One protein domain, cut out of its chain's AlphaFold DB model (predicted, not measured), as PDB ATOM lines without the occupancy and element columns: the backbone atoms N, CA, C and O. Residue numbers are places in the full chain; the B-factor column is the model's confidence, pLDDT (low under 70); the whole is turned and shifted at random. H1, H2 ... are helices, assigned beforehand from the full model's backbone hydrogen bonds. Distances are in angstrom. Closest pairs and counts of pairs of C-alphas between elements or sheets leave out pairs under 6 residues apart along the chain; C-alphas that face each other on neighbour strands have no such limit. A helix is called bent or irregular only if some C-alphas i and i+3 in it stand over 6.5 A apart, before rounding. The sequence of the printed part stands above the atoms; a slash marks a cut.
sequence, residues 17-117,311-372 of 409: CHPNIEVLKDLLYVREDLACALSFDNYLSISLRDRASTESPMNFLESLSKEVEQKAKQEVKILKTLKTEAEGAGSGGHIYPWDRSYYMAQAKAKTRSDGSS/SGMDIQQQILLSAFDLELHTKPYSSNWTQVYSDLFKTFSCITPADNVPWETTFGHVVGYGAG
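AT A GLANCE: This is residues 17 to 117 and 311 to 372 of the 409 residues of the protein "Hypothetical protein" of Rhodosorus marinus (UniProt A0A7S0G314). H5 runs through the middle of an elongated all-helix domain, with H3a along it and H6 folded back on it as a helical hairpin. At one end H1 and H2 make a corner, with the short H7 and H8 beside H1; at the other H3b crosses H4, and residues 108 to 117 stick out. The printed part has 163 residues with eight named helices, H1 to H8 in order, and no named strand. It is only just loose, close to compact, with a radius of gyration of the C-alphas of 18.5 A and spans of 58 by 34 by 29 A.

HOW THE PARTS SIT: H1, residues 21 to 37, touches H2, residues 43 to 50, with residues 31 to 35 alone, closest at the C-alphas of Ala 35 and Tyr 43, 5.2 A. H3, residues 57 to 87, was assigned as one helix by its hydrogen bonds but is bent, with C-alphas 67 and 70 7.3 A apart; its arms H3a, 57 to 67, and H3b, 70 to 87, stand at a steep tilt of 66 degrees. H3b touches H4, residues 97 to 111, about perpendicular at 89 degrees, closest at the C-alphas of Leu 79 and Tyr 103, 5.6 A. H4 is only just irregular: C-alphas 98 and 101 are 7.0 A apart. H5, residues 311 to 328, touches H3a at a shallow tilt of 22 degrees, opposite ways, closest at the C-alphas of Leu 61 and Ile 319, 5.9 A. H6, residues 337 to 348, touches H5, closest at the C-alphas of Leu 320 and Phe 348, 5.6 A. H7, residues 359 to 362, only just touches H1, with 3 pairs of C-alphas within 8 A, the closest those of Ile 21 and Thr 361, 5.5 A. H8, residues 365 to 369, and H1 are near each other, with 6 pairs of C-alphas within 10 A. Every O i to N i+4 pair is within hydrogen-bond range in H1, H3a, H3b, H5, H6 and H8, against 2 of 4 in H2 and 9 of 11 in H4; H7 is too short for such a pair.

IN THESE COORDINATES: H1 begins at C-alpha 21 (63.457, -24.128, 41.433) and is 24.3 A long; H3b and H5 are each 25.7 A. H8 ends at C-alpha 369 (77.583, -15.075, 35.695).

THE WHOLE: Residues 118 to 310 are not printed, and C-alphas 117 and 311 are 19.3 A apart. Of the links printed whole, none is long. Residues 90, 92 and 112 to 116 have pLDDT under 70.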
ATOM      1  N   CYS A  17      67.862 -27.523  50.084       79.25
ATOM      2  CA  CYS A  17      66.427 -27.427  49.823       79.25
ATOM      3  C   CYS A  17      65.964 -25.963  49.858       79.25
ATOM      4  O   CYS A  17      65.355 -25.510  50.829       79.25
ATOM      5  N   HIS A  18      66.274 -25.208  48.801       80.50
ATOM      6  CA  HIS A  18      65.803 -23.831  48.648       80.50
ATOM      7  C   HIS A  18      64.570 -23.757  47.732       80.50
ATOM      8  O   HIS A  18      64.516 -24.454  46.717       80.50
ATOM      9  N   PRO A  19      63.593 -22.874  48.017       86.69
ATOM     10  CA  PRO A  19      62.389 -22.706  47.199       86.69
ATOM     11  C   PRO A  19      62.658 -21.901  45.909       86.69
ATOM     12  O   PRO A  19      61.885 -21.020  45.547       86.69
ATOM     13  N   ASN A  20      63.764 -22.187  45.213       90.75
ATOM     14  CA  ASN A  20      64.246 -21.412  44.064       90.75
ATOM     15  C   ASN A  20      64.041 -22.112  42.712       90.75
ATOM     16  O   ASN A  20      64.386 -21.537  41.686       90.75
ATOM     17  N   ILE A  21      63.511 -23.341  42.677       90.81
ATOM     18  CA  ILE A  21      63.457 -24.128  41.433       90.81
ATOM     19  C   ILE A  21      62.618 -23.459  40.336       90.81
ATOM     20  O   ILE A  21      63.031 -23.444  39.181       90.81
ATOM     21  N   GLU A  22      61.481 -22.855  40.689       92.94
ATOM     22  CA  GLU A  22      60.641 -22.151  39.713       92.94
ATOM     23  C   GLU A  22      61.295 -20.840  39.260       92.94
ATOM     24  O   GLU A  22      61.315 -20.554  38.071       92.94
ATOM     25  N   VAL A  23      61.966 -20.117  40.166       94.00
ATOM     26  CA  VAL A  23      62.756 -18.920  39.815       94.00
ATOM     27  C   VAL A  23      63.875 -19.265  38.828       94.00
ATOM     28  O   VAL A  23      64.113 -18.526  37.874       94.00
ATOM     29  N   LEU A  24      64.557 -20.395  39.039       94.69
ATOM     30  CA  LEU A  24      65.575 -20.883  38.116       94.69
ATOM     31  C   LEU A  24      64.962 -21.206  36.749       94.69
ATOM     32  O   LEU A  24      65.486 -20.754  35.738       94.69
ATOM     33  N   LYS A  25      63.846 -21.941  36.701       95.38
ATOM     34  CA  LYS A  25      63.172 -22.265  35.433       95.38
ATOM     35  C   LYS A  25      62.722 -21.020  34.678       95.38
ATOM     36  O   LYS A  25      62.958 -20.955  33.476       95.38
ATOM     37  N   ASP A  26      62.139 -20.040  35.363       96.44
ATOM     38  CA  ASP A  26      61.709 -18.779  34.753       96.44
ATOM     39  C   ASP A  26      62.904 -18.013  34.168       96.44
ATOM     40  O   ASP A  26      62.846 -17.532  33.036       96.44
ATOM     41  N   LEU A  27      64.024 -17.953  34.897       96.88
ATOM     42  CA  LEU A  27      65.263 -17.348  34.406       96.88
ATOM     43  C   LEU A  27      65.769 -18.042  33.133       96.88
ATOM     44  O   LEU A  27      66.131 -17.368  32.167       96.88
ATOM     45  N   LEU A  28      65.809 -19.376  33.128       97.50
ATOM     46  CA  LEU A  28      66.284 -20.153  31.981       97.50
ATOM     47  C   LEU A  28      65.333 -20.046  30.788       97.50
ATOM     48  O   LEU A  28      65.802 -19.892  29.666       97.50
ATOM     49  N   TYR A  29      64.020 -20.038  31.030       97.88
ATOM     50  CA  TYR A  29      63.008 -19.817  30.000       97.88
ATOM     51  C   TYR A  29      63.212 -18.471  29.303       97.88
ATOM     52  O   TYR A  29      63.300 -18.419  28.080       97.88
ATOM     53  N   VAL A  30      63.360 -17.385  30.068       97.94
ATOM     54  CA  VAL A  30      63.583 -16.044  29.502       97.94
ATOM     55  C   VAL A  30      64.897 -15.977  28.716       97.94
ATOM     56  O   VAL A  30      64.972 -15.312  27.686       97.94
ATOM     57  N   ARG A  31      65.945 -16.673  29.171       97.38
ATOM     58  CA  ARG A  31      67.226 -16.760  28.452       97.38
ATOM     59  C   ARG A  31      67.123 -17.556  27.148       97.38
ATOM     60  O   ARG A  31      67.751 -17.171  26.162       97.38
ATOM     61  N   GLU A  32      66.341 -18.630  27.134       97.19
ATOM     62  CA  GLU A  32      66.045 -19.417  25.934       97.19
ATOM     63  C   GLU A  32      65.207 -18.610  24.927       97.19
ATOM     64  O   GLU A  32      65.556 -18.548  23.748       97.19
ATOM     65  N   ASP A  33      64.171 -17.905  25.395       97.81
ATOM     66  CA  ASP A  33      63.340 -17.020  24.567       97.81
ATOM     67  C   ASP A  33      64.162 -15.869  23.962       97.81
ATOM     68  O   ASP A  33      64.055 -15.573  22.771       97.81
ATOM     69  N   LEU A  34      65.080 -15.281  24.740       97.19
ATOM     70  CA  LEU A  34      66.038 -14.290  24.244       97.19
ATOM     71  C   LEU A  34      66.942 -14.856  23.137       97.19
ATOM     72  O   LEU A  34      67.188 -14.168  22.144       97.19
ATOM     73  N   ALA A  35      67.433 -16.091  23.286       97.12
ATOM     74  CA  ALA A  35      68.226 -16.758  22.254       97.12
ATOM     75  C   ALA A  35      67.433 -16.919  20.959       97.12
ATOM     76  O   ALA A  35      67.898 -16.489  19.902       97.12
ATOM     77  N   CYS A  36      66.201 -17.414  21.061       96.81
ATOM     78  CA  CYS A  36      65.293 -17.547  19.927       96.81
ATOM     79  C   CYS A  36      65.012 -16.194  19.251       96.81
ATOM     80  O   CYS A  36      65.137 -16.077  18.030       96.81
ATOM     81  N   ALA A  37      64.709 -15.148  20.026       98.00
ATOM     82  CA  ALA A  37      64.450 -13.803  19.509       98.00
ATOM     83  C   ALA A  37      65.654 -13.211  18.758       98.00
ATOM     84  O   ALA A  37      65.488 -12.491  17.772       98.00
ATOM     85  N   LEU A  38      66.872 -13.534  19.199       97.25
ATOM     86  CA  LEU A  38      68.120 -13.109  18.567       97.25
ATOM     87  C   LEU A  38      68.628 -14.083  17.487       97.25
ATOM     88  O   LEU A  38      69.699 -13.850  16.929       97.25
ATOM     89  N   SER A  39      67.860 -15.129  17.152       96.88
ATOM     90  CA  SER A  39      68.223 -16.171  16.175       96.88
ATOM     91  C   SER A  39      69.492 -16.962  16.539       96.88
ATOM     92  O   SER A  39      70.284 -17.315  15.666       96.88
ATOM     93  N   PHE A  40      69.682 -17.237  17.830       96.69
ATOM     94  CA  PHE A  40      70.696 -18.149  18.362       96.69
ATOM     95  C   PHE A  40      70.069 -19.473  18.798       96.69
ATOM     96  O   PHE A  40      68.932 -19.496  19.265       96.69
ATOM     97  N   ASP A  41      70.845 -20.555  18.716       95.38
ATOM     98  CA  ASP A  41      70.392 -21.893  19.118       95.38
ATOM     99  C   ASP A  41      70.085 -21.984  20.620       95.38
ATOM    100  O   ASP A  41      69.189 -22.716  21.031       95.38
ATOM    101  N   ASN A  42      70.847 -21.268  21.451       95.81
ATOM    102  CA  ASN A  42      70.687 -21.232  22.902       95.81
ATOM    103  C   ASN A  42      71.400 -20.012  23.518       95.81
ATOM    104  O   ASN A  42      72.112 -19.260  22.841       95.81
ATOM    105  N   TYR A  43      71.208 -19.806  24.822       95.94
ATOM    106  CA  TYR A  43      71.787 -18.667  25.535       95.94
ATOM    107  C   TYR A  43      73.316 -18.743  25.637       95.94
ATOM    108  O   TYR A  43      73.985 -17.708  25.584       95.94
ATOM    109  N   LEU A  44      73.893 -19.948  25.731       95.06
ATOM    110  CA  LEU A  44      75.345 -20.120  25.712       95.06
ATOM    111  C   LEU A  44      75.948 -19.556  24.413       95.06
ATOM    112  O   LEU A  44      76.940 -18.833  24.474       95.06
ATOM    113  N   SER A  45      75.322 -19.787  23.254       93.75
ATOM    114  CA  SER A  45      75.770 -19.223  21.973       93.75
ATOM    115  C   SER A  45      75.771 -17.693  21.956       93.75
ATOM    116  O   SER A  45      76.676 -17.106  21.365       93.75
ATOM    117  N   ILE A  46      74.811 -17.035  22.623       92.69
ATOM    118  CA  ILE A  46      74.851 -15.575  22.813       92.69
ATOM    119  C   ILE A  46      76.065 -15.208  23.666       92.69
ATOM    120  O   ILE A  46      76.874 -14.371  23.271       92.69
ATOM    121  N   SER A  47      76.200 -15.856  24.824       90.38
ATOM    122  CA  SER A  47      77.227 -15.523  25.807       90.38
ATOM    123  C   SER A  47      78.652 -15.712  25.282       90.38
ATOM    124  O   SER A  47      79.553 -15.009  25.739       90.38
ATOM    125  N   LEU A  48      78.874 -16.656  24.363       89.81
ATOM    126  CA  LEU A  48      80.192 -16.940  23.790       89.81
ATOM    127  C   LEU A  48      80.645 -15.912  22.744       89.81
ATOM    128  O   LEU A  48      81.832 -15.864  22.439       89.81
ATOM    129  N   ARG A  49      79.755 -15.064  22.210       86.81
ATOM    130  CA  ARG A  49      80.140 -14.064  21.192       86.81
ATOM    131  C   ARG A  49      81.123 -13.018  21.696       86.81
ATOM    132  O   ARG A  49      81.950 -12.552  20.920       86.81
ATOM    133  N   ASP A  50      81.014 -12.672  22.972       79.75
ATOM    134  CA  ASP A  50      81.799 -11.615  23.610       79.75
ATOM    135  C   ASP A  50      82.928 -12.193  24.489       79.75
ATOM    136  O   ASP A  50      83.383 -11.548  25.436       79.75
ATOM    137  N   ARG A  51      83.345 -13.440  24.225       82.94
ATOM    138  CA  ARG A  51      84.432 -14.135  24.933       82.94
ATOM    139  C   ARG A  51      85.763 -13.975  24.208       82.94
ATOM    140  O   ARG A  51      85.805 -13.852  22.986       82.94
ATOM    141  N   ALA A  52      86.850 -13.959  24.971       78.31
ATOM    142  CA  ALA A  52      88.202 -13.881  24.432       78.31
ATOM    143  C   ALA A  52      88.664 -15.226  23.844       78.31
ATOM    144  O   ALA A  52      89.369 -15.244  22.834       78.31
ATOM    145  N   SER A  53      88.269 -16.347  24.459       78.81
ATOM    146  CA  SER A  53      88.608 -17.689  23.981       78.81
ATOM    147  C   SER A  53      87.745 -18.111  22.792       78.81
ATOM    148  O   SER A  53      86.527 -17.936  22.793       78.81
ATOM    149  N   THR A  54      88.373 -18.736  21.796       79.06
ATOM    150  CA  THR A  54      87.691 -19.372  20.655       79.06
ATOM    151  C   THR A  54      87.467 -20.873  20.854       79.06
ATOM    152  O   THR A  54      86.820 -21.515  20.025       79.06
ATOM    153  N   GLU A  55      88.001 -21.452  21.934       82.25
ATOM    154  CA  GLU A  55      87.837 -22.866  22.262       82.25
ATOM    155  C   GLU A  55      86.449 -23.137  22.865       82.25
ATOM    156  O   GLU A  55      85.908 -22.325  23.614       82.25
ATOM    157  N   SER A  56      85.884 -24.315  22.578       91.69
ATOM    158  CA  SER A  56      84.673 -24.794  23.253       91.69
ATOM    159  C   SER A  56      84.915 -24.914  24.766       91.69
ATOM    160  O   SER A  56      85.765 -25.714  25.175       91.69
ATOM    161  N   PRO A  57      84.131 -24.220  25.616       94.06
ATOM    162  CA  PRO A  57      84.272 -24.325  27.065       94.06
ATOM    163  C   PRO A  57      84.123 -25.758  27.584       94.06
ATOM    164  O   PRO A  57      84.836 -26.151  28.500       94.06
ATOM    165  N   MET A  58      83.241 -26.567  26.985       96.12
ATOM    166  CA  MET A  58      83.072 -27.961  27.406       96.12
ATOM    167  C   MET A  58      84.313 -28.802  27.079       96.12
ATOM    168  O   MET A  58      84.757 -29.575  27.922       96.12
ATOM    169  N   ASN A  59      84.934 -28.602  25.911       96.12
ATOM    170  CA  ASN A  59      86.160 -29.325  25.544       96.12
ATOM    171  C   ASN A  59      87.322 -28.968  26.481       96.12
ATOM    172  O   ASN A  59      88.090 -29.851  26.878       96.12
ATOM    173  N   PHE A  60      87.422 -27.693  26.865       95.81
ATOM    174  CA  PHE A  60      88.370 -27.231  27.875       95.81
ATOM    175  C   PHE A  60      88.146 -27.951  29.216       95.81
ATOM    176  O   PHE A  60      89.080 -28.528  29.774       95.81
ATOM    177  N   LEU A  61      86.901 -27.990  29.706       97.50
ATOM    178  CA  LEU A  61      86.541 -28.652  30.966       97.50
ATOM    179  C   LEU A  61      86.801 -30.166  30.940       97.50
ATOM    180  O   LEU A  61      87.334 -30.716  31.905       97.50
ATOM    181  N   GLU A  62      86.472 -30.843  29.840       97.62
ATOM    182  CA  GLU A  62      86.749 -32.270  29.651       97.62
ATOM    183  C   GLU A  62      88.250 -32.571  29.631       97.62
ATOM    184  O   GLU A  62      88.695 -33.566  30.210       97.62
ATOM    185  N   SER A  63      89.041 -31.714  28.982       96.88
ATOM    186  CA  SER A  63      90.499 -31.847  28.937       96.88
ATOM    187  C   SER A  63      91.103 -31.640  30.323       96.88
ATOM    188  O   SER A  63      91.849 -32.494  30.802       96.88
ATOM    189  N   LEU A  64      90.693 -30.583  31.028       96.44
ATOM    190  CA  LEU A  64      91.140 -30.319  32.394       96.44
ATOM    191  C   LEU A  64      90.734 -31.443  33.360       96.44
ATOM    192  O   LEU A  64      91.516 -31.819  34.233       96.44
ATOM    193  N   SER A  65      89.543 -32.025  33.186       97.75
ATOM    194  CA  SER A  65      89.075 -33.154  33.996       97.75
ATOM    195  C   SER A  65      89.994 -34.369  33.876       97.75
ATOM    196  O   SER A  65      90.240 -35.039  34.880       97.75
ATOM    197  N   LYS A  66      90.517 -34.652  32.675       97.44
ATOM    198  CA  LYS A  66      91.466 -35.756  32.444       97.44
ATOM    199  C   LYS A  66      92.791 -35.512  33.166       97.44
ATOM    200  O   LYS A  66      93.293 -36.424  33.820       97.44
ATOM    201  N   GLU A  67      93.307 -34.285  33.122       96.88
ATOM    202  CA  GLU A  67      94.567 -33.912  33.784       96.88
ATOM    203  C   GLU A  67      94.506 -34.072  35.315       96.88
ATOM    204  O   GLU A  67      95.474 -34.499  35.947       96.88
ATOM    205  N   VAL A  68      93.357 -33.782  35.939       96.56
ATOM    206  CA  VAL A  68      93.216 -33.851  37.410       96.56
ATOM    207  C   VAL A  68      92.710 -35.196  37.939       96.56
ATOM    208  O   VAL A  68      92.763 -35.438  39.149       96.56
ATOM    209  N   GLU A  69      92.247 -36.093  37.064       96.12
ATOM    210  CA  GLU A  69      91.563 -37.334  37.446       96.12
ATOM    211  C   GLU A  69      92.424 -38.225  38.351       96.12
ATOM    212  O   GLU A  69      91.966 -38.707  39.393       96.12
ATOM    213  N   GLN A  70      93.691 -38.442  37.982       97.50
ATOM    214  CA  GLN A  70      94.588 -39.310  38.748       97.50
ATOM    215  C   GLN A  70      94.803 -38.775  40.167       97.50
ATOM    216  O   GLN A  70      94.757 -39.546  41.131       97.50
ATOM    217  N   LYS A  71      95.009 -37.460  40.295       97.19
ATOM    218  CA  LYS A  71      95.212 -36.799  41.583       97.19
ATOM    219  C   LYS A  71      93.964 -36.918  42.455       97.19
ATOM    220  O   LYS A  71      94.052 -37.401  43.581       97.19
ATOM    221  N   ALA A  72      92.790 -36.601  41.909       97.38
ATOM    222  CA  ALA A  72      91.531 -36.706  42.639       97.38
ATOM    223  C   ALA A  72      91.238 -38.145  43.112       97.38
ATOM    224  O   ALA A  72      90.801 -38.352  44.243       97.38
ATOM    225  N   LYS A  73      91.549 -39.173  42.307       97.00
ATOM    226  CA  LYS A  73      91.413 -40.585  42.724       97.00
ATOM    227  C   LYS A  73      92.308 -40.943  43.914       97.00
ATOM    228  O   LYS A  73      91.889 -41.714  44.785       97.00
ATOM    229  N   GLN A  74      93.533 -40.420  43.957       96.75
ATOM    230  CA  GLN A  74      94.449 -40.617  45.085       96.75
ATOM    231  C   GLN A  74      93.932 -39.913  46.344       96.75
ATOM    232  O   GLN A  74      93.899 -40.511  47.418       96.75
ATOM    233  N   GLU A  75      93.450 -38.684  46.193       96.88
ATOM    234  CA  GLU A  75      92.869 -37.877  47.266       96.88
ATOM    235  C   GLU A  75      91.606 -38.528  47.862       96.88
ATOM    236  O   GLU A  75      91.493 -38.684  49.079       96.88
ATOM    237  N   VAL A  76      90.693 -39.033  47.025       96.50
ATOM    238  CA  VAL A  76      89.503 -39.774  47.478       96.50
ATOM    239  C   VAL A  76      89.886 -41.044  48.243       96.50
ATOM    240  O   VAL A  76      89.214 -41.398  49.213       96.50
ATOM    241  N   LYS A  77      90.972 -41.730  47.862       95.88
ATOM    242  CA  LYS A  77      91.485 -42.889  48.615       95.88
ATOM    243  C   LYS A  77      91.846 -42.517  50.054       95.88
ATOM    244  O   LYS A  77      91.515 -43.281  50.957       95.88
ATOM    245  N   ILE A  78      92.450 -41.347  50.273       95.19
ATOM    246  CA  ILE A  78      92.757 -40.841  51.621       95.19
ATOM    247  C   ILE A  78      91.461 -40.696  52.426       95.19
ATOM    248  O   ILE A  78      91.369 -41.202  53.545       95.19
ATOM    249  N   LEU A  79      90.431 -40.074  51.841       95.38
ATOM    250  CA  LEU A  79      89.143 -39.896  52.516       95.38
ATOM    251  C   LEU A  79      88.464 -41.237  52.828       95.38
ATOM    252  O   LEU A  79      87.914 -41.401  53.914       95.38
ATOM    253  N   LYS A  80      88.532 -42.218  51.916       94.88
ATOM    254  CA  LYS A  80      87.985 -43.571  52.128       94.88
ATOM    255  C   LYS A  80      88.646 -44.284  53.301       94.88
ATOM    256  O   LYS A  80      87.944 -44.900  54.105       94.88
ATOM    257  N   THR A  81      89.968 -44.182  53.420       93.94
ATOM    258  CA  THR A  81      90.707 -44.736  54.560       93.94
ATOM    259  C   THR A  81      90.243 -44.091  55.864       93.94
ATOM    260  O   THR A  81      89.830 -44.802  56.775       93.94
ATOM    261  N   LEU A  82      90.190 -42.756  55.926       93.25
ATOM    262  CA  LEU A  82      89.740 -42.035  57.125       93.25
ATOM    263  C   LEU A  82      88.289 -42.348  57.499       93.25
ATOM    264  O   LEU A  82      87.965 -42.487  58.678       93.25
ATOM    265  N   LYS A  83      87.408 -42.492  56.505       93.19
ATOM    266  CA  LYS A  83      86.022 -42.905  56.734       93.19
ATOM    267  C   LYS A  83      85.937 -44.309  57.311       93.19
ATOM    268  O   LYS A  83      85.223 -44.517  58.287       93.19
ATOM    269  N   THR A  84      86.708 -45.243  56.764       91.88
ATOM    270  CA  THR A  84      86.757 -46.627  57.251       91.88
ATOM    271  C   THR A  84      87.289 -46.701  58.683       91.88
ATOM    272  O   THR A  84      86.724 -47.423  59.500       91.88
ATOM    273  N   GLU A  85      88.325 -45.926  59.013       90.69
ATOM    274  CA  GLU A  85      88.864 -45.817  60.376       90.69
ATOM    275  C   GLU A  85      87.832 -45.252  61.366       90.69
ATOM    276  O   GLU A  85      87.720 -45.744  62.487       90.69
ATOM    277  N   ALA A  86      87.075 -44.227  60.962       89.50
ATOM    278  CA  ALA A  86      86.147 -43.521  61.845       89.50
ATOM    279  C   ALA A  86      84.771 -44.198  61.988       89.50
ATOM    280  O   ALA A  86      84.141 -44.084  63.039       89.50
ATOM    281  N   GLU A  87      84.276 -44.858  60.938       89.94
ATOM    282  CA  GLU A  87      82.904 -45.390  60.854       89.94
ATOM    283  C   GLU A  87      82.844 -46.923  60.719       89.94
ATOM    284  O   GLU A  87      81.764 -47.509  60.785       89.94
ATOM    285  N   GLY A  88      83.992 -47.586  60.554       84.94
ATOM    286  CA  GLY A  88      84.108 -49.034  60.390       84.94
ATOM    287  C   GLY A  88      83.982 -49.520  58.939       84.94
ATOM    288  O   GLY A  88      83.545 -48.806  58.031       84.94
ATOM    289  N   ALA A  89      84.345 -50.790  58.723       75.06
ATOM    290  CA  ALA A  89      84.353 -51.440  57.404       75.06
ATOM    291  C   ALA A  89      82.958 -51.562  56.751       75.06
ATOM    292  O   ALA A  89      82.858 -51.721  55.539       75.06
ATOM    293  N   GLY A  90      81.882 -51.447  57.539       69.62
ATOM    294  CA  GLY A  90      80.495 -51.459  57.056       69.62
ATOM    295  C   GLY A  90      80.019 -50.145  56.421       69.62
ATOM    296  O   GLY A  90      78.893 -50.086  55.942       69.62
ATOM    297  N   SER A  91      80.850 -49.097  56.386       71.50
ATOM    298  CA  SER A  91      80.505 -47.767  55.847       71.50
ATOM    299  C   SER A  91      80.374 -47.704  54.310       71.50
ATOM    300  O   SER A  91      80.176 -46.629  53.739       71.50
ATOM    301  N   GLY A  92      80.497 -48.848  53.627       69.00
ATOM    302  CA  GLY A  92      80.295 -48.992  52.182       69.00
ATOM    303  C   GLY A  92      81.436 -48.459  51.312       69.00
ATOM    304  O   GLY A  92      81.360 -48.561  50.096       69.00
ATOM    305  N   GLY A  93      82.498 -47.883  51.888       78.81
ATOM    306  CA  GLY A  93      83.676 -47.414  51.138       78.81
ATOM    307  C   GLY A  93      83.410 -46.271  50.144       78.81
ATOM    308  O   GLY A  93      84.313 -45.888  49.391       78.81
ATOM    309  N   HIS A  94      82.197 -45.717  50.128       90.44
ATOM    310  CA  HIS A  94      81.802 -44.572  49.314       90.44
ATOM    311  C   HIS A  94      82.028 -43.271  50.081       90.44
ATOM    312  O   HIS A  94      81.766 -43.193  51.282       90.44
ATOM    313  N   ILE A  95      82.494 -42.242  49.381       95.06
ATOM    314  CA  ILE A  95      82.540 -40.871  49.893       95.06
ATOM    315  C   ILE A  95      81.371 -40.135  49.266       95.06
ATOM    316  O   ILE A  95      81.241 -40.158  48.048       95.06
ATOM    317  N   TYR A  96      80.545 -39.507  50.091       94.69
ATOM    318  CA  TYR A  96      79.421 -38.684  49.650       94.69
ATOM    319  C   TYR A  96      79.731 -37.191  49.848       94.69
ATOM    320  O   TYR A  96      80.695 -36.854  50.547       94.69
ATOM    321  N   PRO A  97      78.930 -36.262  49.295       94.12
ATOM    322  CA  PRO A  97      79.196 -34.829  49.422       94.12
ATOM    323  C   PRO A  97      79.278 -34.350  50.881       94.12
ATOM    324  O   PRO A  97      80.150 -33.553  51.222       94.12
ATOM    325  N   TRP A  98      78.453 -34.908  51.775       93.06
ATOM    326  CA  TRP A  98      78.467 -34.605  53.216       93.06
ATOM    327  C   TRP A  98      79.669 -35.189  53.983       93.06
ATOM    328  O   TRP A  98      79.889 -34.857  55.150       93.06
ATOM    329  N   ASP A  99      80.450 -36.069  53.357       94.62
ATOM    330  CA  ASP A  99      81.677 -36.633  53.926       94.62
ATOM    331  C   ASP A  99      82.910 -35.801  53.553       94.62
ATOM    332  O   ASP A  99      83.852 -35.707  54.344       94.62
ATOM    333  N   ARG A 100      82.888 -35.174  52.368       93.75
ATOM    334  CA  ARG A 100      84.020 -34.475  51.740       93.75
ATOM    335  C   ARG A 100      84.710 -33.502  52.697       93.75
ATOM    336  O   ARG A 100      85.844 -33.748  53.102       93.75
ATOM    337  N   SER A 101      84.020 -32.441  53.118       91.38
ATOM    338  CA  SER A 101      84.617 -31.391  53.958       91.38
ATOM    339  C   SER A 101      85.067 -31.914  55.327       91.38
ATOM    340  O   SER A 101      86.100 -31.493  55.843       91.38
ATOM    341  N   TYR A 102      84.328 -32.868  55.900       93.12
ATOM    342  CA  TYR A 102      84.633 -33.440  57.213       93.12
ATOM    343  C   TYR A 102      85.931 -34.257  57.203       93.12
ATOM    344  O   TYR A 102      86.791 -34.071  58.068       93.12
ATOM    345  N   TYR A 103      86.105 -35.145  56.222       94.06
ATOM    346  CA  TYR A 103      87.318 -35.959  56.131       94.06
ATOM    347  C   TYR A 103      88.507 -35.199  55.553       94.06
ATOM    348  O   TYR A 103      89.629 -35.464  55.978       94.06
ATOM    349  N   MET A 104      88.293 -34.219  54.669       93.56
ATOM    350  CA  MET A 104      89.362 -33.307  54.241       93.56
ATOM    351  C   MET A 104      89.925 -32.527  55.435       93.56
ATOM    352  O   MET A 104      91.140 -32.434  55.588       93.56
ATOM    353  N   ALA A 105      89.058 -32.019  56.319       90.12
ATOM    354  CA  ALA A 105      89.485 -31.326  57.532       90.12
ATOM    355  C   ALA A 105      90.259 -32.248  58.487       90.12
ATOM    356  O   ALA A 105      91.309 -31.855  58.991       90.12
ATOM    357  N   GLN A 106      89.797 -33.486  58.696       90.44
ATOM    358  CA  GLN A 106      90.528 -34.468  59.508       90.44
ATOM    359  C   GLN A 106      91.881 -34.854  58.904       90.44
ATOM    360  O   GLN A 106      92.860 -34.965  59.635       90.44
ATOM    361  N   ALA A 107      91.949 -35.051  57.587       91.25
ATOM    362  CA  ALA A 107      93.194 -35.365  56.898       91.25
ATOM    363  C   ALA A 107      94.223 -34.245  57.081       91.25
ATOM    364  O   ALA A 107      95.337 -34.514  57.522       91.25
ATOM    365  N   LYS A 108      93.809 -32.990  56.843       86.75
ATOM    366  CA  LYS A 108      94.645 -31.806  57.081       86.75
ATOM    367  C   LYS A 108      95.044 -31.693  58.555       86.75
ATOM    368  O   LYS A 108      96.183 -31.380  58.861       86.75
ATOM    369  N   ALA A 109      94.144 -31.989  59.494       84.81
ATOM    370  CA  ALA A 109      94.470 -31.965  60.921       84.81
ATOM    371  C   ALA A 109      95.522 -33.016  61.326       84.81
ATOM    372  O   ALA A 109      96.283 -32.763  62.251       84.81
ATOM    373  N   LYS A 110      95.596 -34.169  60.641       84.12
ATOM    374  CA  LYS A 110      96.634 -35.189  60.883       84.12
ATOM    375  C   LYS A 110      98.011 -34.789  60.331       84.12
ATOM    376  O   LYS A 110      99.013 -35.278  60.847       84.12
ATOM    377  N   THR A 111      98.073 -33.969  59.278       78.12
ATOM    378  CA  THR A 111      99.343 -33.523  58.669       78.12
ATOM    379  C   THR A 111      99.875 -32.234  59.280       78.12
ATOM    380  O   THR A 111     101.087 -32.018  59.278       78.12
ATOM    381  N   ARG A 112      98.991 -31.404  59.840       69.88
ATOM    382  CA  ARG A 112      99.367 -30.175  60.534       69.88
ATOM    383  C   ARG A 112     100.221 -30.494  61.758       69.88
ATOM    384  O   ARG A 112      99.736 -31.040  62.743       69.88
ATOM    385  N   SER A 113     101.488 -30.094  61.717       57.22
ATOM    386  CA  SER A 113     102.284 -29.909  62.928       57.22
ATOM    387  C   SER A 113     101.596 -28.858  63.808       57.22
ATOM    388  O   SER A 113     101.251 -27.789  63.295       57.22
ATOM    389  N   ASP A 114     101.383 -29.154  65.094       48.56
ATOM    390  CA  ASP A 114     100.760 -28.240  66.061       48.56
ATOM    391  C   ASP A 114     101.337 -26.815  65.919       48.56
ATOM    392  O   ASP A 114     102.533 -26.600  66.105       48.56
ATOM    393  N   GLY A 115     100.494 -25.847  65.529       50.84
ATOM    394  CA  GLY A 115     100.882 -24.437  65.341       50.84
ATOM    395  C   GLY A 115     100.798 -23.870  63.913       50.84
ATOM    396  O   GLY A 115     101.131 -22.709  63.713       50.84
ATOM    397  N   SER A 116     100.317 -24.624  62.917       54.69
ATOM    398  CA  SER A 116     100.258 -24.231  61.491       54.69
ATOM    399  C   SER A 116      99.212 -23.150  61.123       54.69
ATOM    400  O   SER A 116      98.571 -23.233  60.067       54.69
ATOM    401  N   SER A 117      98.946 -22.178  61.993       74.31
ATOM    402  CA  SER A 117      98.126 -21.025  61.625       74.31
ATOM    403  C   SER A 117      99.033 -19.876  61.224       74.31
ATOM    404  O   SER A 117      99.740 -19.321  62.060       74.31
ATOM    405  N   SER A 311      93.608 -30.542  46.133       94.62
ATOM    406  CA  SER A 311      93.421 -29.645  44.988       94.62
ATOM    407  C   SER A 311      92.843 -30.351  43.756       94.62
ATOM    408  O   SER A 311      92.137 -29.708  42.986       94.62
ATOM    409  N   GLY A 312      93.065 -31.659  43.575       96.81
ATOM    410  CA  GLY A 312      92.427 -32.414  42.489       96.81
ATOM    411  C   GLY A 312      90.904 -32.466  42.646       96.81
ATOM    412  O   GLY A 312      90.164 -32.145  41.717       96.81
ATOM    413  N   MET A 313      90.426 -32.803  43.844       96.69
ATOM    414  CA  MET A 313      89.004 -32.815  44.195       96.69
ATOM    415  C   MET A 313      88.374 -31.416  44.216       96.69
ATOM    416  O   MET A 313      87.167 -31.289  43.994       96.69
ATOM    417  N   ASP A 314      89.136 -30.369  44.539       95.25
ATOM    418  CA  ASP A 314      88.664 -28.979  44.472       95.25
ATOM    419  C   ASP A 314      88.494 -28.517  43.016       95.25
ATOM    420  O   ASP A 314      87.460 -27.936  42.682       95.25
ATOM    421  N   ILE A 315      89.433 -28.852  42.123       96.75
ATOM    422  CA  ILE A 315      89.302 -28.562  40.688       96.75
ATOM    423  C   ILE A 315      88.139 -29.355  40.074       96.75
ATOM    424  O   ILE A 315      87.337 -28.766  39.354       96.75
ATOM    425  N   GLN A 316      87.966 -30.641  40.409       97.44
ATOM    426  CA  GLN A 316      86.804 -31.430  39.958       97.44
ATOM    427  C   GLN A 316      85.468 -30.780  40.330       97.44
ATOM    428  O   GLN A 316      84.544 -30.754  39.518       97.44
ATOM    429  N   GLN A 317      85.366 -30.213  41.537       96.19
ATOM    430  CA  GLN A 317      84.167 -29.488  41.946       96.19
ATOM    431  C   GLN A 317      83.918 -28.277  41.039       96.19
ATOM    432  O   GLN A 317      82.795 -28.099  40.579       96.19
ATOM    433  N   GLN A 318      84.941 -27.469  40.751       96.81
ATOM    434  CA  GLN A 318      84.801 -26.307  39.863       96.81
ATOM    435  C   GLN A 318      84.458 -26.714  38.424       96.81
ATOM    436  O   GLN A 318      83.637 -26.053  37.789       96.81
ATOM    437  N   ILE A 319      85.018 -27.823  37.927       98.38
ATOM    438  CA  ILE A 319      84.685 -28.376  36.607       98.38
ATOM    439  C   ILE A 319      83.211 -28.770  36.561       98.38
ATOM    440  O   ILE A 319      82.506 -28.358  35.646       98.38
ATOM    441  N   LEU A 320      82.726 -29.501  37.568       97.69
ATOM    442  CA  LEU A 320      81.322 -29.887  37.677       97.69
ATOM    443  C   LEU A 320      80.390 -28.665  37.661       97.69
ATOM    444  O   LEU A 320      79.404 -28.662  36.929       97.69
ATOM    445  N   LEU A 321      80.698 -27.626  38.446       97.19
ATOM    446  CA  LEU A 321      79.874 -26.411  38.487       97.19
ATOM    447  C   LEU A 321      79.882 -25.669  37.149       97.19
ATOM    448  O   LEU A 321      78.838 -25.203  36.698       97.19
ATOM    449  N   SER A 322      81.043 -25.611  36.498       97.19
ATOM    450  CA  SER A 322      81.202 -25.003  35.178       97.19
ATOM    451  C   SER A 322      80.416 -25.768  34.116       97.19
ATOM    452  O   SER A 322      79.669 -25.167  33.356       97.19
ATOM    453  N   ALA A 323      80.522 -27.097  34.090       98.19
ATOM    454  CA  ALA A 323      79.787 -27.936  33.151       98.19
ATOM    455  C   ALA A 323      78.271 -27.829  33.373       98.19
ATOM    456  O   ALA A 323      77.510 -27.763  32.411       98.19
ATOM    457  N   PHE A 324      77.831 -27.750  34.632       97.94
ATOM    458  CA  PHE A 324      76.423 -27.553  34.958       97.94
ATOM    459  C   PHE A 324      75.903 -26.183  34.504       97.94
ATOM    460  O   PHE A 324      74.830 -26.122  33.913       97.94
ATOM    461  N   ASP A 325      76.674 -25.107  34.697       97.75
ATOM    462  CA  ASP A 325      76.354 -23.783  34.147       97.75
ATOM    463  C   ASP A 325      76.202 -23.818  32.620       97.75
ATOM    464  O   ASP A 325      75.231 -23.288  32.086       97.75
ATOM    465  N   LEU A 326      77.104 -24.487  31.897       97.19
ATOM    466  CA  LEU A 326      76.991 -24.615  30.439       97.19
ATOM    467  C   LEU A 326      75.719 -25.370  30.026       97.19
ATOM    468  O   LEU A 326      75.027 -24.956  29.095       97.19
ATOM    469  N   GLU A 327      75.381 -26.449  30.733       97.88
ATOM    470  CA  GLU A 327      74.200 -27.265  30.439       97.88
ATOM    471  C   GLU A 327      72.885 -26.539  30.746       97.88
ATOM    472  O   GLU A 327      71.937 -26.650  29.964       97.88
ATOM    473  N   LEU A 328      72.838 -25.732  31.814       97.56
ATOM    474  CA  LEU A 328      71.706 -24.849  32.122       97.56
ATOM    475  C   LEU A 328      71.370 -23.906  30.959       97.56
ATOM    476  O   LEU A 328      70.208 -23.581  30.749       97.56
ATOM    477  N   HIS A 329      72.378 -23.491  30.191       97.25
ATOM    478  CA  HIS A 329      72.241 -22.519  29.104       97.25
ATOM    479  C   HIS A 329      72.266 -23.134  27.701       97.25
ATOM    480  O   HIS A 329      72.328 -22.392  26.720       97.25
ATOM    481  N   THR A 330      72.223 -24.466  27.612       97.00
ATOM    482  CA  THR A 330      72.233 -25.220  26.348       97.00
ATOM    483  C   THR A 330      71.028 -26.155  26.226       97.00
ATOM    484  O   THR A 330      70.482 -26.308  25.135       97.00
ATOM    485  N   LYS A 331      70.606 -26.799  27.324       96.81
ATOM    486  CA  LYS A 331      69.431 -27.684  27.345       96.81
ATOM    487  C   LYS A 331      68.125 -26.884  27.490       96.81
ATOM    488  O   LYS A 331      68.164 -25.781  28.028       96.81
ATOM    489  N   PRO A 332      66.964 -27.461  27.114       96.31
ATOM    490  CA  PRO A 332      65.666 -26.820  27.321       96.31
ATOM    491  C   PRO A 332      65.421 -26.453  28.788       96.31
ATOM    492  O   PRO A 332      65.682 -27.278  29.676       96.31
ATOM    493  N   TYR A 333      64.837 -25.278  29.044       95.50
ATOM    494  CA  TYR A 333      64.558 -24.760  30.394       95.50
ATOM    495  C   TYR A 333      63.750 -25.730  31.284       95.50
ATOM    496  O   TYR A 333      63.872 -25.725  32.513       95.50
ATOM    497  N   SER A 334      62.932 -26.589  30.663       95.00
ATOM    498  CA  SER A 334      62.062 -27.575  31.313       95.00
ATOM    499  C   SER A 334      62.766 -28.884  31.705       95.00
ATOM    500  O   SER A 334      62.100 -29.845  32.094       95.00
ATOM    501  N   SER A 335      64.090 -28.968  31.553       96.44
ATOM    502  CA  SER A 335      64.876 -30.159  31.889       96.44
ATOM    503  C   SER A 335      64.794 -30.516  33.380       96.44
ATOM    504  O   SER A 335      64.551 -29.674  34.243       96.44
ATOM    505  N   ASN A 336      65.034 -31.791  33.709       95.06
ATOM    506  CA  ASN A 336      65.179 -32.224  35.099       95.06
ATOM    507  C   ASN A 336      66.584 -31.865  35.612       95.06
ATOM    508  O   ASN A 336      67.524 -32.647  35.467       95.06
ATOM    509  N   TRP A 337      66.720 -30.673  36.192       95.00
ATOM    510  CA  TRP A 337      68.008 -30.121  36.621       95.00
ATOM    511  C   TRP A 337      68.702 -30.938  37.711       95.00
ATOM    512  O   TRP A 337      69.912 -31.138  37.620       95.00
ATOM    513  N   THR A 338      67.949 -31.502  38.659       94.25
ATOM    514  CA  THR A 338      68.490 -32.424  39.668       94.25
ATOM    515  C   THR A 338      69.162 -33.630  39.001       94.25
ATOM    516  O   THR A 338      70.276 -34.015  39.363       94.25
ATOM    517  N   GLN A 339      68.514 -34.216  37.988       95.00
ATOM    518  CA  GLN A 339      69.065 -35.355  37.252       95.00
ATOM    519  C   GLN A 339      70.290 -34.956  36.419       95.00
ATOM    520  O   GLN A 339      71.306 -35.648  36.476       95.00
ATOM    521  N   VAL A 340      70.221 -33.828  35.701       96.38
ATOM    522  CA  VAL A 340      71.345 -33.293  34.912       96.38
ATOM    523  C   VAL A 340      72.571 -33.073  35.801       96.38
ATOM    524  O   VAL A 340      73.657 -33.543  35.468       96.38
ATOM    525  N   TYR A 341      72.400 -32.428  36.959       95.81
ATOM    526  CA  TYR A 341      73.483 -32.230  37.919       95.81
ATOM    527  C   TYR A 341      74.055 -33.564  38.410       95.81
ATOM    528  O   TYR A 341      75.269 -33.751  38.401       95.81
ATOM    529  N   SER A 342      73.196 -34.517  38.788       95.00
ATOM    530  CA  SER A 342      73.612 -35.859  39.221       95.00
ATOM    531  C   SER A 342      74.427 -36.599  38.150       95.00
ATOM    532  O   SER A 342      75.405 -37.274  38.476       95.00
ATOM    533  N   ASP A 343      74.059 -36.487  36.874       96.06
ATOM    534  CA  ASP A 343      74.773 -37.168  35.792       96.06
ATOM    535  C   ASP A 343      76.122 -36.511  35.484       96.06
ATOM    536  O   ASP A 343      77.126 -37.214  35.362       96.06
ATOM    537  N   LEU A 344      76.193 -35.178  35.486       97.25
ATOM    538  CA  LEU A 344      77.470 -34.461  35.419       97.25
ATOM    539  C   LEU A 344      78.362 -34.785  36.620       97.25
ATOM    540  O   LEU A 344      79.571 -34.945  36.466       97.25
ATOM    541  N   PHE A 345      77.777 -34.938  37.811       96.38
ATOM    542  CA  PHE A 345      78.506 -35.298  39.023       96.38
ATOM    543  C   PHE A 345      79.220 -36.640  38.851       96.38
ATOM    544  O   PHE A 345      80.399 -36.750  39.177       96.38
ATOM    545  N   LYS A 346      78.541 -37.653  38.297       95.50
ATOM    546  CA  LYS A 346      79.143 -38.971  38.018       95.50
ATOM    547  C   LYS A 346      80.275 -38.892  36.992       95.50
ATOM    548  O   LYS A 346      81.199 -39.695  37.064       95.50
ATOM    549  N   THR A 347      80.189 -37.955  36.049       96.75
ATOM    550  CA  THR A 347      81.191 -37.758  34.994       96.75
ATOM    551  C   THR A 347      82.439 -37.044  35.513       96.75
ATOM    552  O   THR A 347      83.553 -37.488  35.249       96.75
ATOM    553  N   PHE A 348      82.268 -35.952  36.262       97.56
ATOM    554  CA  PHE A 348      83.362 -35.037  36.614       97.56
ATOM    555  C   PHE A 348      83.899 -35.197  38.042       97.56
ATOM    556  O   PHE A 348      84.914 -34.591  38.382       97.56
ATOM    557  N   SER A 349      83.259 -36.006  38.889       96.06
ATOM    558  CA  SER A 349      83.652 -36.188  40.289       96.06
ATOM    559  C   SER A 349      84.020 -37.630  40.616       96.06
ATOM    560  O   SER A 349      83.369 -38.584  40.198       96.06
ATOM    561  N   CYS A 350      85.056 -37.805  41.436       94.81
ATOM    562  CA  CYS A 350      85.461 -39.116  41.953       94.81
ATOM    563  C   CYS A 350      84.704 -39.557  43.222       94.81
ATOM    564  O   CYS A 350      84.978 -40.645  43.743       94.81
ATOM    565  N   ILE A 351      83.788 -38.736  43.750       94.75
ATOM    566  CA  ILE A 351      82.934 -39.100  44.893       94.75
ATOM    567  C   ILE A 351      81.542 -39.529  44.418       94.75
ATOM    568  O   ILE A 351      81.150 -39.290  43.282       94.75
ATOM    569  N   THR A 352      80.794 -40.214  45.274       93.19
ATOM    570  CA  THR A 352      79.447 -40.694  44.954       93.19
ATOM    571  C   THR A 352      78.447 -39.542  45.102       93.19
ATOM    572  O   THR A 352      78.491 -38.869  46.133       93.19
ATOM    573  N   PRO A 353      77.565 -39.282  44.115       91.75
ATOM    574  CA  PRO A 353      76.555 -38.231  44.224       91.75
ATOM    575  C   PRO A 353      75.551 -38.527  45.347       91.75
ATOM    576  O   PRO A 353      75.387 -39.670  45.773       91.75
ATOM    577  N   ALA A 354      74.880 -37.480  45.825       90.50
ATOM    578  CA  ALA A 354      73.725 -37.624  46.703       90.50
ATOM    579  C   ALA A 354      72.464 -37.912  45.873       90.50
ATOM    580  O   ALA A 354      72.254 -37.286  44.834       90.50
ATOM    581  N   ASP A 355      71.617 -38.827  46.342       87.31
ATOM    582  CA  ASP A 355      70.382 -39.182  45.641       87.31
ATOM    583  C   ASP A 355      69.315 -38.093  45.819       87.31
ATOM    584  O   ASP A 355      68.974 -37.737  46.947       87.31
ATOM    585  N   ASN A 356      68.745 -37.612  44.708       83.00
ATOM    586  CA  ASN A 356      67.586 -36.706  44.671       83.00
ATOM    587  C   ASN A 356      67.728 -35.416  45.508       83.00
ATOM    588  O   ASN A 356      66.745 -34.924  46.063       83.00
ATOM    589  N   VAL A 357      68.938 -34.859  45.604       88.38
ATOM    590  CA  VAL A 357      69.172 -33.565  46.262       88.38
ATOM    591  C   VAL A 357      69.121 -32.441  45.217       88.38
ATOM    592  O   VAL A 357      69.945 -32.472  44.301       88.38
ATOM    593  N   PRO A 358      68.218 -31.442  45.346       90.81
ATOM    594  CA  PRO A 358      68.014 -30.382  44.351       90.81
ATOM    595  C   PRO A 358      69.087 -29.284  44.453       90.81
ATOM    596  O   PRO A 358      68.809 -28.119  44.761       90.81
ATOM    597  N   TRP A 359      70.344 -29.673  44.234       92.44
ATOM    598  CA  TRP A 359      71.524 -28.821  44.382       92.44
ATOM    599  C   TRP A 359      71.448 -27.544  43.532       92.44
ATOM    600  O   TRP A 359      71.898 -26.481  43.963       92.44
ATOM    601  N   GLU A 360      70.817 -27.619  42.360       92.31
ATOM    602  CA  GLU A 360      70.642 -26.512  41.421       92.31
ATOM    603  C   GLU A 360      69.981 -25.276  42.043       92.31
ATOM    604  O   GLU A 360      70.249 -24.150  41.629       92.31
ATOM    605  N   THR A 361      69.171 -25.463  43.089       90.56
ATOM    606  CA  THR A 361      68.453 -24.377  43.774       90.56
ATOM    607  C   THR A 361      69.370 -23.463  44.593       90.56
ATOM    608  O   THR A 361      68.946 -22.387  45.028       90.56
ATOM    609  N   THR A 362      70.631 -23.866  44.782       89.81
ATOM    610  CA  THR A 362      71.645 -23.146  45.566       89.81
ATOM    611  C   THR A 362      72.650 -22.374  44.713       89.81
ATOM    612  O   THR A 362      73.428 -21.575  45.242       89.81
ATOM    613  N   PHE A 363      72.654 -22.578  43.392       91.19
ATOM    614  CA  PHE A 363      73.721 -22.079  42.531       91.19
ATOM    615  C   PHE A 363      73.509 -20.623  42.092       91.19
ATOM    616  O   PHE A 363      73.185 -20.332  40.944       91.19
ATOM    617  N   GLY A 364      73.725 -19.680  43.014       88.56
ATOM    618  CA  GLY A 364      73.454 -18.251  42.795       88.56
ATOM    619  C   GLY A 364      74.246 -17.585  41.659       88.56
ATOM    620  O   GLY A 364      73.767 -16.610  41.079       88.56
ATOM    621  N   HIS A 365      75.415 -18.123  41.284       88.50
ATOM    622  CA  HIS A 365      76.241 -17.577  40.196       88.50
ATOM    623  C   HIS A 365      75.504 -17.548  38.853       88.50
ATOM    624  O   HIS A 365      75.781 -16.676  38.031       88.50
ATOM    625  N   VAL A 366      74.506 -18.415  38.657       89.69
ATOM    626  CA  VAL A 366      73.676 -18.438  37.446       89.69
ATOM    627  C   VAL A 366      73.024 -17.079  37.150       89.69
ATOM    628  O   VAL A 366      72.789 -16.752  35.988       89.69
ATOM    629  N   VAL A 367      72.752 -16.248  38.165       88.62
ATOM    630  CA  VAL A 367      72.053 -14.965  37.990       88.62
ATOM    631  C   VAL A 367      72.946 -13.926  37.307       88.62
ATOM    632  O   VAL A 367      72.553 -13.377  36.280       88.62
ATOM    633  N   GLY A 368      74.148 -13.679  37.839       83.75
ATOM    634  CA  GLY A 368      75.066 -12.646  37.331       83.75
ATOM    635  C   GLY A 368      76.137 -13.148  36.356       83.75
ATOM    636  O   GLY A 368      76.632 -12.368  35.552       83.75
ATOM    637  N   TYR A 369      76.471 -14.439  36.415       85.62
ATOM    638  CA  TYR A 369      77.583 -15.075  35.695       85.62
ATOM    639  C   TYR A 369      77.129 -16.243  34.800       85.62
ATOM    640  O   TYR A 369      77.960 -17.030  34.351       85.62
ATOM    641  N   GLY A 370      75.822 -16.381  34.545       91.00
ATOM    642  CA  GLY A 370      75.280 -17.493  33.759       91.00
ATOM    643  C   GLY A 370      75.944 -17.635  32.385       91.00
ATOM    644  O   GLY A 370      76.150 -16.637  31.693       91.00
ATOM    645  N   ALA A 371      76.267 -18.875  32.006       93.31
ATOM    646  CA  ALA A 371      77.051 -19.243  30.819       93.31
ATOM    647  C   ALA A 371      78.502 -18.711  30.826       93.31
ATOM    648  O   ALA A 371      79.156 -18.570  29.786       93.31
ATOM    649  N   GLY A 372      79.021 -18.377  32.002       91.94
ATOM    650  CA  GLY A 372      80.344 -17.805  32.197       91.94
ATOM    651  C   GLY A 372      81.166 -18.489  33.276       91.94
ATOM    652  O   GLY A 372      82.346 -18.197  33.352       91.94
TER     653      GLY A 372